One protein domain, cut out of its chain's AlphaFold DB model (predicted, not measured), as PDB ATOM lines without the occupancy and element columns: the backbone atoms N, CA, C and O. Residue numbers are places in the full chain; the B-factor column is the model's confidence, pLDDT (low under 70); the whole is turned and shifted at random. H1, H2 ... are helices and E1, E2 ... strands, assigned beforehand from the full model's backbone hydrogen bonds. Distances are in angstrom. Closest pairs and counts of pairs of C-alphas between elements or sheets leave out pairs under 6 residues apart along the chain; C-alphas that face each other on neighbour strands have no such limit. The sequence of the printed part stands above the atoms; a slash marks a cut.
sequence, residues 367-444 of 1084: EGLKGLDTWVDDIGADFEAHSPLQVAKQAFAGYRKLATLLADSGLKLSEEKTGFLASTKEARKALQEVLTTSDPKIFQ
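AT A GLANCE: This is residues 367 to 444 of the 1084 residues of the protein "Hypothetical protein" of Symbiodinium sp. CCMP2592 (UniProt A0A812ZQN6). A long helix, H1, has a two-stranded hairpin of E1 and E2 along one side and a short helix, H2, packed at a steep tilt on its first part. From the other end of H1, where residues 404 to 410 stick out, the unnamed stretch 409 to 424 folds back to H2. The printed part has 78 residues, with elements in the order E1, E2, H1, H2; the sheet E1 - E2 is antiparallel, and the class is mixed, helices and strands. It is compact, with a radius of gyration of the C-alphas of 12.2 A, and rounded, spanning 34 by 27 by 20 A.

IN THESE COORDINATES: E1 is residues 369 to 375, 17.7 A long, beginning at C-alpha 369 (-6.821, -53.160, 10.696). E2 is residues 378 to 383, 16.7 A long. H1 is residues 388 to 408, 30.1 A long, and begins at C-alpha 388 (-2.424, -50.907, -2.559). H2 is residues 425 to 434, 14.5 A long, ending at C-alpha 434 (-5.542, -40.258, -0.955).

HOW THE PARTS SIT: E1 and E2 form a hairpin, antiparallel at 171 degrees; N 373 and O 380 are within hydrogen-bond range at 2.8 A, as are N 382 and O 371 at 2.8 A. The closest C-alphas of E2 and H1, those of Phe 383 and Ala 395, are 5.8 A apart. H1 touches H2 with residues 388 to 396 alone, the closest C-alphas being those of Pro 388 and Ala 427, 4.4 A. They run the same way at a steep tilt of 50 degrees. H2 is apart from E1 and E2. In H1 and H2 every O i to N i+4 pair is within hydrogen-bond range.

THE WHOLE: The two C-alphas farthest apart, of Gly 410 and Lys 425, are 35.3 A apart. The link from H1 to H2 is long, 16 residues; the other two are tight. The printed part has no cut, and no printed residue is under 70 in pLDDT.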
ATOM      1  N   GLU A 367     -12.058 -51.494   9.223       93.62
ATOM      2  CA  GLU A 367     -11.789 -52.453   8.155       93.62
ATOM      3  C   GLU A 367     -10.296 -52.459   7.779       93.62
ATOM      4  O   GLU A 367      -9.665 -51.407   7.650       93.62
ATOM      5  N   GLY A 368      -9.723 -53.652   7.606       91.25
ATOM      6  CA  GLY A 368      -8.322 -53.831   7.211       91.25
ATOM      7  C   GLY A 368      -7.297 -53.633   8.331       91.25
ATOM      8  O   GLY A 368      -6.111 -53.865   8.099       91.25
ATOM      9  N   LEU A 369      -7.713 -53.250   9.541       93.50
ATOM     10  CA  LEU A 369      -6.821 -53.160  10.696       93.50
ATOM     11  C   LEU A 369      -6.367 -54.565  11.130       93.50
ATOM     12  O   LEU A 369      -7.181 -55.456  11.366       93.50
ATOM     13  N   LYS A 370      -5.053 -54.763  11.240       89.44
ATOM     14  CA  LYS A 370      -4.423 -56.024  11.668       89.44
ATOM     15  C   LYS A 370      -3.742 -55.931  13.022       89.44
ATOM     16  O   LYS A 370      -3.685 -56.925  13.739       89.44
ATOM     17  N   GLY A 371      -3.230 -54.755  13.368       86.69
ATOM     18  CA  GLY A 371      -2.558 -54.509  14.637       86.69
ATOM     19  C   GLY A 371      -2.899 -53.126  15.165       86.69
ATOM     20  O   GLY A 371      -2.917 -52.161  14.406       86.69
ATOM     21  N   LEU A 372      -3.170 -53.033  16.464       89.69
ATOM     22  CA  LEU A 372      -3.346 -51.770  17.170       89.69
ATOM     23  C   LEU A 372      -2.554 -51.838  18.471       89.69
ATOM     24  O   LEU A 372      -2.962 -52.486  19.433       89.69
ATOM     25  N   ASP A 373      -1.411 -51.167  18.478       86.56
ATOM     26  CA  ASP A 373      -0.492 -51.132  19.603       86.56
ATOM     27  C   ASP A 373      -0.538 -49.765  20.280       86.56
ATOM     28  O   ASP A 373      -0.582 -48.716  19.635       86.56
ATOM     29  N   THR A 374      -0.484 -49.764  21.611       84.88
ATOM     30  CA  THR A 374      -0.364 -48.536  22.398       84.88
ATOM     31  C   THR A 374       0.713 -48.676  23.465       84.88
ATOM     32  O   THR A 374       0.733 -49.608  24.275       84.88
ATOM     33  N   TRP A 375       1.602 -47.691  23.502       83.06
ATOM     34  CA  TRP A 375       2.479 -47.421  24.624       83.06
ATOM     35  C   TRP A 375       2.132 -46.063  25.220       83.06
ATOM     36  O   TRP A 375       2.816 -45.061  25.018       83.06
ATOM     37  N   VAL A 376       1.047 -46.051  25.994       82.88
ATOM     38  CA  VAL A 376       0.470 -44.822  26.547       82.88
ATOM     39  C   VAL A 376       0.033 -43.902  25.402       82.88
ATOM     40  O   VAL A 376      -0.956 -44.206  24.750       82.88
ATOM     41  N   ASP A 377       0.752 -42.813  25.140       84.50
ATOM     42  CA  ASP A 377       0.450 -41.846  24.085       84.50
ATOM     43  C   ASP A 377       1.022 -42.221  22.709       84.50
ATOM     44  O   ASP A 377       0.550 -41.706  21.699       84.50
ATOM     45  N   ASP A 378       1.991 -43.139  22.647       88.19
ATOM     46  CA  ASP A 378       2.499 -43.660  21.376       88.19
ATOM     47  C   ASP A 378       1.528 -44.739  20.857       88.19
ATOM     48  O   ASP A 378       1.474 -45.839  21.408       88.19
ATOM     49  N   ILE A 379       0.747 -44.424  19.817       90.12
ATOM     50  CA  ILE A 379      -0.224 -45.337  19.189       90.12
ATOM     51  C   ILE A 379       0.281 -45.735  17.798       90.12
ATOM     52  O   ILE A 379       0.623 -44.872  16.987       90.12
ATOM     53  N   GLY A 380       0.316 -47.038  17.520       92.12
ATOM     54  CA  GLY A 380       0.605 -47.614  16.209       92.12
ATOM     55  C   GLY A 380      -0.593 -48.411  15.702       92.12
ATOM     56  O   GLY A 380      -1.182 -49.177  16.458       92.12
ATOM     57  N   ALA A 381      -0.957 -48.224  14.435       93.19
ATOM     58  CA  ALA A 381      -2.035 -48.959  13.786       93.19
ATOM     59  C   ALA A 381      -1.536 -49.514  12.447       93.19
ATOM     60  O   ALA A 381      -1.126 -48.751  11.568       93.19
ATOM     61  N   ASP A 382      -1.571 -50.835  12.311       93.38
ATOM     62  CA  ASP A 382      -1.126 -51.563  11.128       93.38
ATOM     63  C   ASP A 382      -2.337 -52.000  10.305       93.38
ATOM     64  O   ASP A 382      -3.211 -52.715  10.800       93.38
ATOM     65  N   PHE A 383      -2.370 -51.590   9.037       94.88
ATOM     66  CA  PHE A 383      -3.423 -51.936   8.082       94.88
ATOM     67  C   PHE A 383      -2.869 -52.822   6.966       94.88
ATOM     68  O   PHE A 383      -1.755 -52.603   6.482       94.88
ATOM     69  N   GLU A 384      -3.665 -53.794   6.524       92.88
ATOM     70  CA  GLU A 384      -3.304 -54.735   5.465       92.88
ATOM     71  C   GLU A 384      -4.485 -54.992   4.525       92.88
ATOM     72  O   GLU A 384      -5.592 -55.301   4.965       92.88
ATOM     73  N   ALA A 385      -4.222 -54.935   3.219       93.81
ATOM     74  CA  ALA A 385      -5.140 -55.383   2.178       93.81
ATOM     75  C   ALA A 385      -4.361 -55.922   0.972       93.81
ATOM     76  O   ALA A 385      -3.179 -55.620   0.793       93.81
ATOM     77  N   HIS A 386      -5.041 -56.674   0.102       91.56
ATOM     78  CA  HIS A 386      -4.448 -57.191  -1.137       91.56
ATOM     79  C   HIS A 386      -4.191 -56.093  -2.182       91.56
ATOM     80  O   HIS A 386      -3.262 -56.208  -2.980       91.56
ATOM     81  N   SER A 387      -4.990 -55.020  -2.173       95.75
ATOM     82  CA  SER A 387      -4.847 -53.886  -3.092       95.75
ATOM     83  C   SER A 387      -4.134 -52.700  -2.422       95.75
ATOM     84  O   SER A 387      -4.578 -52.253  -1.358       95.75
ATOM     85  N   PRO A 388      -3.090 -52.116  -3.052       96.44
ATOM     86  CA  PRO A 388      -2.424 -50.907  -2.559       96.44
ATOM     87  C   PRO A 388      -3.368 -49.720  -2.329       96.44
ATOM     88  O   PRO A 388      -3.180 -48.960  -1.381       96.44
ATOM     89  N   LEU A 389      -4.392 -49.565  -3.175       95.81
ATOM     90  CA  LEU A 389      -5.381 -48.496  -3.037       95.81
ATOM     91  C   LEU A 389      -6.349 -48.766  -1.883       95.81
ATOM     92  O   LEU A 389      -6.692 -47.846  -1.144       95.81
ATOM     93  N   GLN A 390      -6.760 -50.021  -1.702       96.75
ATOM     94  CA  GLN A 390      -7.649 -50.406  -0.607       96.75
ATOM     95  C   GLN A 390      -6.976 -50.184   0.751       96.75
ATOM     96  O   GLN A 390      -7.561 -49.518   1.601       96.75
ATOM     97  N   VAL A 391      -5.727 -50.641   0.929       96.81
ATOM     98  CA  VAL A 391      -4.997 -50.427   2.192       96.81
ATOM     99  C   VAL A 391      -4.746 -48.941   2.456       96.81
ATOM    100  O   VAL A 391      -4.847 -48.503   3.597       96.81
ATOM    101  N   ALA A 392      -4.481 -48.135   1.419       96.81
ATOM    102  CA  ALA A 392      -4.321 -46.689   1.565       96.81
ATOM    103  C   ALA A 392      -5.612 -46.016   2.058       96.81
ATOM    104  O   ALA A 392      -5.567 -45.223   2.999       96.81
ATOM    105  N   LYS A 393      -6.766 -46.371   1.471       96.62
ATOM    106  CA  LYS A 393      -8.083 -45.871   1.894       96.62
ATOM    107  C   LYS A 393      -8.432 -46.307   3.316       96.62
ATOM    108  O   LYS A 393      -8.839 -45.469   4.113       96.62
ATOM    109  N   GLN A 394      -8.227 -47.582   3.650       97.12
ATOM    110  CA  GLN A 394      -8.483 -48.127   4.988       97.12
ATOM    111  C   GLN A 394      -7.588 -47.474   6.051       97.12
ATOM    112  O   GLN A 394      -8.090 -47.018   7.075       97.12
ATOM    113  N   ALA A 395      -6.283 -47.342   5.787       96.62
ATOM    114  CA  ALA A 395      -5.348 -46.690   6.704       96.62
ATOM    115  C   ALA A 395      -5.688 -45.209   6.918       96.62
ATOM    116  O   ALA A 395      -5.639 -44.717   8.047       96.62
ATOM    117  N   PHE A 396      -6.060 -44.493   5.852       96.44
ATOM    118  CA  PHE A 396      -6.483 -43.101   5.959       96.44
ATOM    119  C   PHE A 396      -7.802 -42.956   6.729       96.44
ATOM    120  O   PHE A 396      -7.890 -42.124   7.632       96.44
ATOM    121  N   ALA A 397      -8.800 -43.796   6.441       95.81
ATOM    122  CA  ALA A 397     -10.069 -43.815   7.163       95.81
ATOM    123  C   ALA A 397      -9.868 -44.132   8.653       95.81
ATOM    124  O   ALA A 397     -10.417 -43.442   9.513       95.81
ATOM    125  N   GLY A 398      -9.020 -45.114   8.968       95.62
ATOM    126  CA  GLY A 398      -8.651 -45.458  10.336       95.62
ATOM    127  C   GLY A 398      -7.934 -44.320  11.066       95.62
ATOM    128  O   GLY A 398      -8.282 -44.014  12.205       95.62
ATOM    129  N   TYR A 399      -6.994 -43.635  10.401       95.62
ATOM    130  CA  TYR A 399      -6.364 -42.424  10.935       95.62
ATOM    131  C   TYR A 399      -7.393 -41.326  11.217       95.62
ATOM    132  O   TYR A 399      -7.388 -40.766  12.311       95.62
ATOM    133  N   ARG A 400      -8.287 -41.028  10.265       95.38
ATOM    134  CA  ARG A 400      -9.327 -40.001  10.431       95.38
ATOM    135  C   ARG A 400     -10.249 -40.339  11.598       95.38
ATOM    136  O   ARG A 400     -10.477 -39.471  12.432       95.38
ATOM    137  N   LYS A 401     -10.696 -41.596  11.715       95.62
ATOM    138  CA  LYS A 401     -11.504 -42.063  12.852       95.62
ATOM    139  C   LYS A 401     -10.769 -41.847  14.177       95.62
ATOM    140  O   LYS A 401     -11.329 -41.246  15.088       95.62
ATOM    141  N   LEU A 402      -9.507 -42.273  14.273       94.25
ATOM    142  CA  LEU A 402      -8.695 -42.083  15.479       94.25
ATOM    143  C   LEU A 402      -8.497 -40.594  15.807       94.25
ATOM    144  O   LEU A 402      -8.654 -40.197  16.958       94.25
ATOM    145  N   ALA A 403      -8.169 -39.767  14.812       93.69
ATOM    146  CA  ALA A 403      -7.948 -38.337  14.988       93.69
ATOM    147  C   ALA A 403      -9.210 -37.614  15.472       93.69
ATOM    148  O   ALA A 403      -9.120 -36.816  16.404       93.69
ATOM    149  N   THR A 404     -10.370 -37.934  14.893       94.69
ATOM    150  CA  THR A 404     -11.668 -37.403  15.320       94.69
ATOM    151  C   THR A 404     -11.984 -37.819  16.754       94.69
ATOM    152  O   THR A 404     -12.164 -36.954  17.599       94.69
ATOM    153  N   LEU A 405     -11.919 -39.113  17.084       92.75
ATOM    154  CA  LEU A 405     -12.225 -39.595  18.440       92.75
ATOM    155  C   LEU A 405     -11.292 -39.008  19.513       92.75
ATOM    156  O   LEU A 405     -11.715 -38.738  20.642       92.75
ATOM    157  N   LEU A 406     -10.013 -38.803  19.178       91.56
ATOM    158  CA  LEU A 406      -9.061 -38.118  20.053       91.56
ATOM    159  C   LEU A 406      -9.436 -36.641  20.232       91.56
ATOM    160  O   LEU A 406      -9.465 -36.174  21.373       91.56
ATOM    161  N   ALA A 407      -9.755 -35.932  19.147       91.00
ATOM    162  CA  ALA A 407     -10.153 -34.526  19.181       91.00
ATOM    163  C   ALA A 407     -11.462 -34.310  19.959       91.00
ATOM    164  O   ALA A 407     -11.510 -33.439  20.829       91.00
ATOM    165  N   ASP A 408     -12.469 -35.156  19.736       89.69
ATOM    166  CA  ASP A 408     -13.752 -35.153  20.453       89.69
ATOM    167  C   ASP A 408     -13.542 -35.413  21.951       89.69
ATOM    168  O   ASP A 408     -14.165 -34.794  22.818       89.69
ATOM    169  N   SER A 409     -12.556 -36.253  22.280       85.12
ATOM    170  CA  SER A 409     -12.102 -36.488  23.654       85.12
ATOM    171  C   SER A 409     -11.197 -35.371  24.204       85.12
ATOM    172  O   SER A 409     -10.628 -35.524  25.286       85.12
ATOM    173  N   GLY A 410     -11.023 -34.253  23.494       85.00
ATOM    174  CA  GLY A 410     -10.211 -33.106  23.910       85.00
ATOM    175  C   GLY A 410      -8.693 -33.315  23.844       85.00
ATOM    176  O   GLY A 410      -7.948 -32.528  24.433       85.00
ATOM    177  N   LEU A 411      -8.218 -34.358  23.158       86.94
ATOM    178  CA  LEU A 411      -6.798 -34.666  22.997       86.94
ATOM    179  C   LEU A 411      -6.262 -34.095  21.684       86.94
ATOM    180  O   LEU A 411      -6.856 -34.257  20.622       86.94
ATOM    181  N   LYS A 412      -5.089 -33.461  21.751       84.75
ATOM    182  CA  LYS A 412      -4.410 -32.899  20.580       84.75
ATOM    183  C   LYS A 412      -3.350 -33.862  20.048       84.75
ATOM    184  O   LYS A 412      -2.472 -34.295  20.795       84.75
ATOM    185  N   LEU A 413      -3.397 -34.141  18.746       87.38
ATOM    186  CA  LEU A 413      -2.352 -34.882  18.040       87.38
ATOM    187  C   LEU A 413      -1.113 -34.011  17.800       87.38
ATOM    188  O   LEU A 413      -1.198 -32.808  17.562       87.38
ATOM    189  N   SER A 414       0.066 -34.633  17.834       87.19
ATOM    190  CA  SER A 414       1.315 -33.967  17.464       87.19
ATOM    191  C   SER A 414       1.526 -34.079  15.957       87.19
ATOM    192  O   SER A 414       1.913 -35.139  15.465       87.19
ATOM    193  N   GLU A 415       1.311 -32.984  15.230       81.94
ATOM    194  CA  GLU A 415       1.445 -32.927  13.763       81.94
ATOM    195  C   GLU A 415       2.842 -33.346  13.276       81.94
ATOM    196  O   GLU A 415       2.983 -34.031  12.268       81.94
ATOM    197  N   GLU A 416       3.893 -33.014  14.030       82.06
ATOM    198  CA  GLU A 416       5.273 -33.356  13.664       82.06
ATOM    199  C   GLU A 416       5.638 -34.830  13.893       82.06
ATOM    200  O   GLU A 416       6.586 -35.341  13.287       82.06
ATOM    201  N   LYS A 417       4.942 -35.504  14.817       86.12
ATOM    202  CA  LYS A 417       5.242 -36.886  15.227       86.12
ATOM    203  C   LYS A 417       4.280 -37.904  14.628       86.12
ATOM    204  O   LYS A 417       4.609 -39.087  14.620       86.12
ATOM    205  N   THR A 418       3.133 -37.452  14.137       93.06
ATOM    206  CA  THR A 418       2.107 -38.287  13.509       93.06
ATOM    207  C   THR A 418       2.406 -38.433  12.020       93.06
ATOM    208  O   THR A 418       2.830 -37.481  11.366       93.06
ATOM    209  N   GLY A 419       2.216 -39.627  11.464       94.75
ATOM    210  CA  GLY A 419       2.506 -39.874  10.059       94.75
ATOM    211  C   GLY A 419       2.237 -41.295   9.612       94.75
ATOM    212  O   GLY A 419       1.992 -42.180  10.425       94.75
ATOM    213  N   PHE A 420       2.341 -41.502   8.301       95.56
ATOM    214  CA  PHE A 420       2.153 -42.807   7.677       95.56
ATOM    215  C   PHE A 420       3.488 -43.456   7.316       95.56
ATOM    216  O   PHE A 420       4.447 -42.789   6.903       95.56
ATOM    217  N   LEU A 421       3.527 -44.783   7.396       94.88
ATOM    218  CA  LEU A 421       4.566 -45.619   6.805       94.88
ATOM    219  C   LEU A 421       3.931 -46.540   5.761       94.88
ATOM    220  O   LEU A 421       2.797 -46.971   5.910       94.88
ATOM    221  N   ALA A 422       4.684 -46.854   4.708       94.06
ATOM    222  CA  ALA A 422       4.244 -47.756   3.649       94.06
ATOM    223  C   ALA A 422       5.310 -48.824   3.379       94.06
ATOM    224  O   ALA A 422       6.483 -48.504   3.134       94.06
ATOM    225  N   SER A 423       4.898 -50.091   3.406       90.69
ATOM    226  CA  SER A 423       5.769 -51.253   3.192       90.69
ATOM    227  C   SER A 423       6.253 -51.366   1.737       90.69
ATOM    228  O   SER A 423       7.393 -51.771   1.504       90.69
ATOM    229  N   THR A 424       5.457 -50.913   0.760       91.19
ATOM    230  CA  THR A 424       5.766 -50.980  -0.683       91.19
ATOM    231  C   THR A 424       5.827 -49.596  -1.350       91.19
ATOM    232  O   THR A 424       5.576 -48.562  -0.720       91.19
ATOM    233  N   LYS A 425       6.275 -49.523  -2.614       93.06
ATOM    234  CA  LYS A 425       6.270 -48.259  -3.382       93.06
ATOM    235  C   LYS A 425       4.853 -47.918  -3.845       93.06
ATOM    236  O   LYS A 425       4.482 -46.751  -3.848       93.06
ATOM    237  N   GLU A 426       4.085 -48.943  -4.166       95.44
ATOM    238  CA  GLU A 426       2.735 -48.898  -4.706       95.44
ATOM    239  C   GLU A 426       1.764 -48.401  -3.632       95.44
ATOM    240  O   GLU A 426       1.041 -47.440  -3.865       95.44
ATOM    241  N   ALA A 427       1.841 -48.948  -2.410       94.56
ATOM    242  CA  ALA A 427       1.043 -48.469  -1.276       94.56
ATOM    243  C   ALA A 427       1.409 -47.027  -0.889       94.56
ATOM    244  O   ALA A 427       0.547 -46.242  -0.508       94.56
ATOM    245  N   ARG A 428       2.688 -46.643  -1.031       95.25
ATOM    246  CA  ARG A 428       3.117 -45.251  -0.830       95.25
ATOM    247  C   ARG A 428       2.467 -44.324  -1.852       95.25
ATOM    248  O   ARG A 428       1.991 -43.272  -1.453       95.25
ATOM    249  N   LYS A 429       2.483 -44.695  -3.136       96.50
ATOM    250  CA  LYS A 429       1.876 -43.897  -4.208       96.50
ATOM    251  C   LYS A 429       0.367 -43.757  -3.984       96.50
ATOM    252  O   LYS A 429      -0.128 -42.640  -3.974       96.50
ATOM    253  N   ALA A 430      -0.317 -44.857  -3.679       96.75
ATOM    254  CA  ALA A 430      -1.743 -44.839  -3.367       96.75
ATOM    255  C   ALA A 430      -2.075 -43.959  -2.145       96.75
ATOM    256  O   ALA A 430      -3.029 -43.193  -2.181       96.75
ATOM    257  N   LEU A 431      -1.263 -43.994  -1.080       95.94
ATOM    258  CA  LEU A 431      -1.419 -43.066   0.048       95.94
ATOM    259  C   LEU A 431      -1.205 -41.604  -0.372       95.94
ATOM    260  O   LEU A 431      -1.924 -40.738   0.103       95.94
ATOM    261  N   GLN A 432      -0.250 -41.308  -1.259       96.12
ATOM    262  CA  GLN A 432      -0.042 -39.939  -1.760       96.12
ATOM    263  C   GLN A 432      -1.239 -39.418  -2.559       96.12
ATOM    264  O   GLN A 432      -1.476 -38.219  -2.546       96.12
ATOM    265  N   GLU A 433      -1.965 -40.301  -3.244       95.62
ATOM    266  CA  GLU A 433      -3.172 -39.958  -4.006       95.62
ATOM    267  C   GLU A 433      -4.394 -39.735  -3.097       95.62
ATOM    268  O   GLU A 433      -5.288 -38.976  -3.455       95.62
ATOM    269  N   VAL A 434      -4.436 -40.380  -1.924       95.31
ATOM    270  CA  VAL A 434      -5.542 -40.258  -0.955       95.31
ATOM    271  C   VAL A 434      -5.348 -39.083   0.016       95.31
ATOM    272  O   VAL A 434      -6.332 -38.511   0.479       95.31
ATOM    273  N   LEU A 435      -4.103 -38.730   0.350       94.50
ATOM    274  CA  LEU A 435      -3.786 -37.694   1.339       94.50
ATOM    275  C   LEU A 435      -3.793 -36.283   0.739       94.50
ATOM    276  O   LEU A 435      -3.311 -36.057  -0.370       94.50
ATOM    277  N   THR A 436      -4.243 -35.311   1.530       92.06
ATOM    278  CA  THR A 436      -4.177 -33.879   1.203       92.06
ATOM    279  C   THR A 436      -2.972 -33.196   1.869       92.06
ATOM    280  O   THR A 436      -2.245 -33.795   2.663       92.06
ATOM    281  N   THR A 437      -2.717 -31.919   1.557       84.69
ATOM    282  CA  THR A 437      -1.593 -31.150   2.132       84.69
ATOM    283  C   THR A 437      -1.726 -30.876   3.631       84.69
ATOM    284  O   THR A 437      -0.709 -30.625   4.279       84.69
ATOM    285  N   SER A 438      -2.943 -30.929   4.180       85.38
ATOM    286  CA  SER A 438      -3.219 -30.775   5.614       85.38
ATOM    287  C   SER A 438      -3.115 -32.090   6.398       85.38
ATOM    288  O   SER A 438      -3.115 -32.065   7.629       85.38
ATOM    289  N   ASP A 439      -2.992 -33.232   5.715       92.00
ATOM    290  CA  ASP A 439      -2.874 -34.546   6.349       92.00
ATOM    291  C   ASP A 439      -1.422 -34.888   6.753       92.00
ATOM    292  O   ASP A 439      -0.452 -34.300   6.256       92.00
ATOM    293  N   PRO A 440      -1.222 -35.872   7.654       93.50
ATOM    294  CA  PRO A 440       0.110 -36.286   8.071       93.50
ATOM    295  C   PRO A 440       0.989 -36.775   6.921       93.50
ATOM    296  O   PRO A 440       0.570 -37.487   6.009       93.50
ATOM    297  N   LYS A 441       2.282 -36.466   7.020       93.38
ATOM    298  CA  LYS A 441       3.268 -36.827   5.996       93.38
ATOM    299  C   LYS A 441       3.519 -38.337   5.959       93.38
ATOM    300  O   LYS A 441       3.523 -39.024   6.981       93.38
ATOM    301  N   ILE A 442       3.860 -38.839   4.770       94.31
ATOM    302  CA  ILE A 442       4.343 -40.213   4.597       94.31
ATOM    303  C   ILE A 442       5.859 -40.268   4.800       94.31
ATOM    304  O   ILE A 442       6.662 -39.854   3.946       94.31
ATOM    305  N   PHE A 443       6.276 -40.858   5.911       92.00
ATOM    306  CA  PHE A 443       7.678 -41.007   6.264       92.00
ATOM    307  C   PHE A 443       8.322 -42.211   5.562       92.00
ATOM    308  O   PHE A 443       7.674 -43.127   5.062       92.00
ATOM    309  N   GLN A 444       9.652 -42.200   5.465       88.06
ATOM    310  CA  GLN A 444      10.414 -43.400   5.076       88.06
ATOM    311  C   GLN A 444      10.724 -44.299   6.276       88.06
ATOM    312  O   GLN A 444      10.981 -45.488   6.119       88.06
TER     313      GLN A 444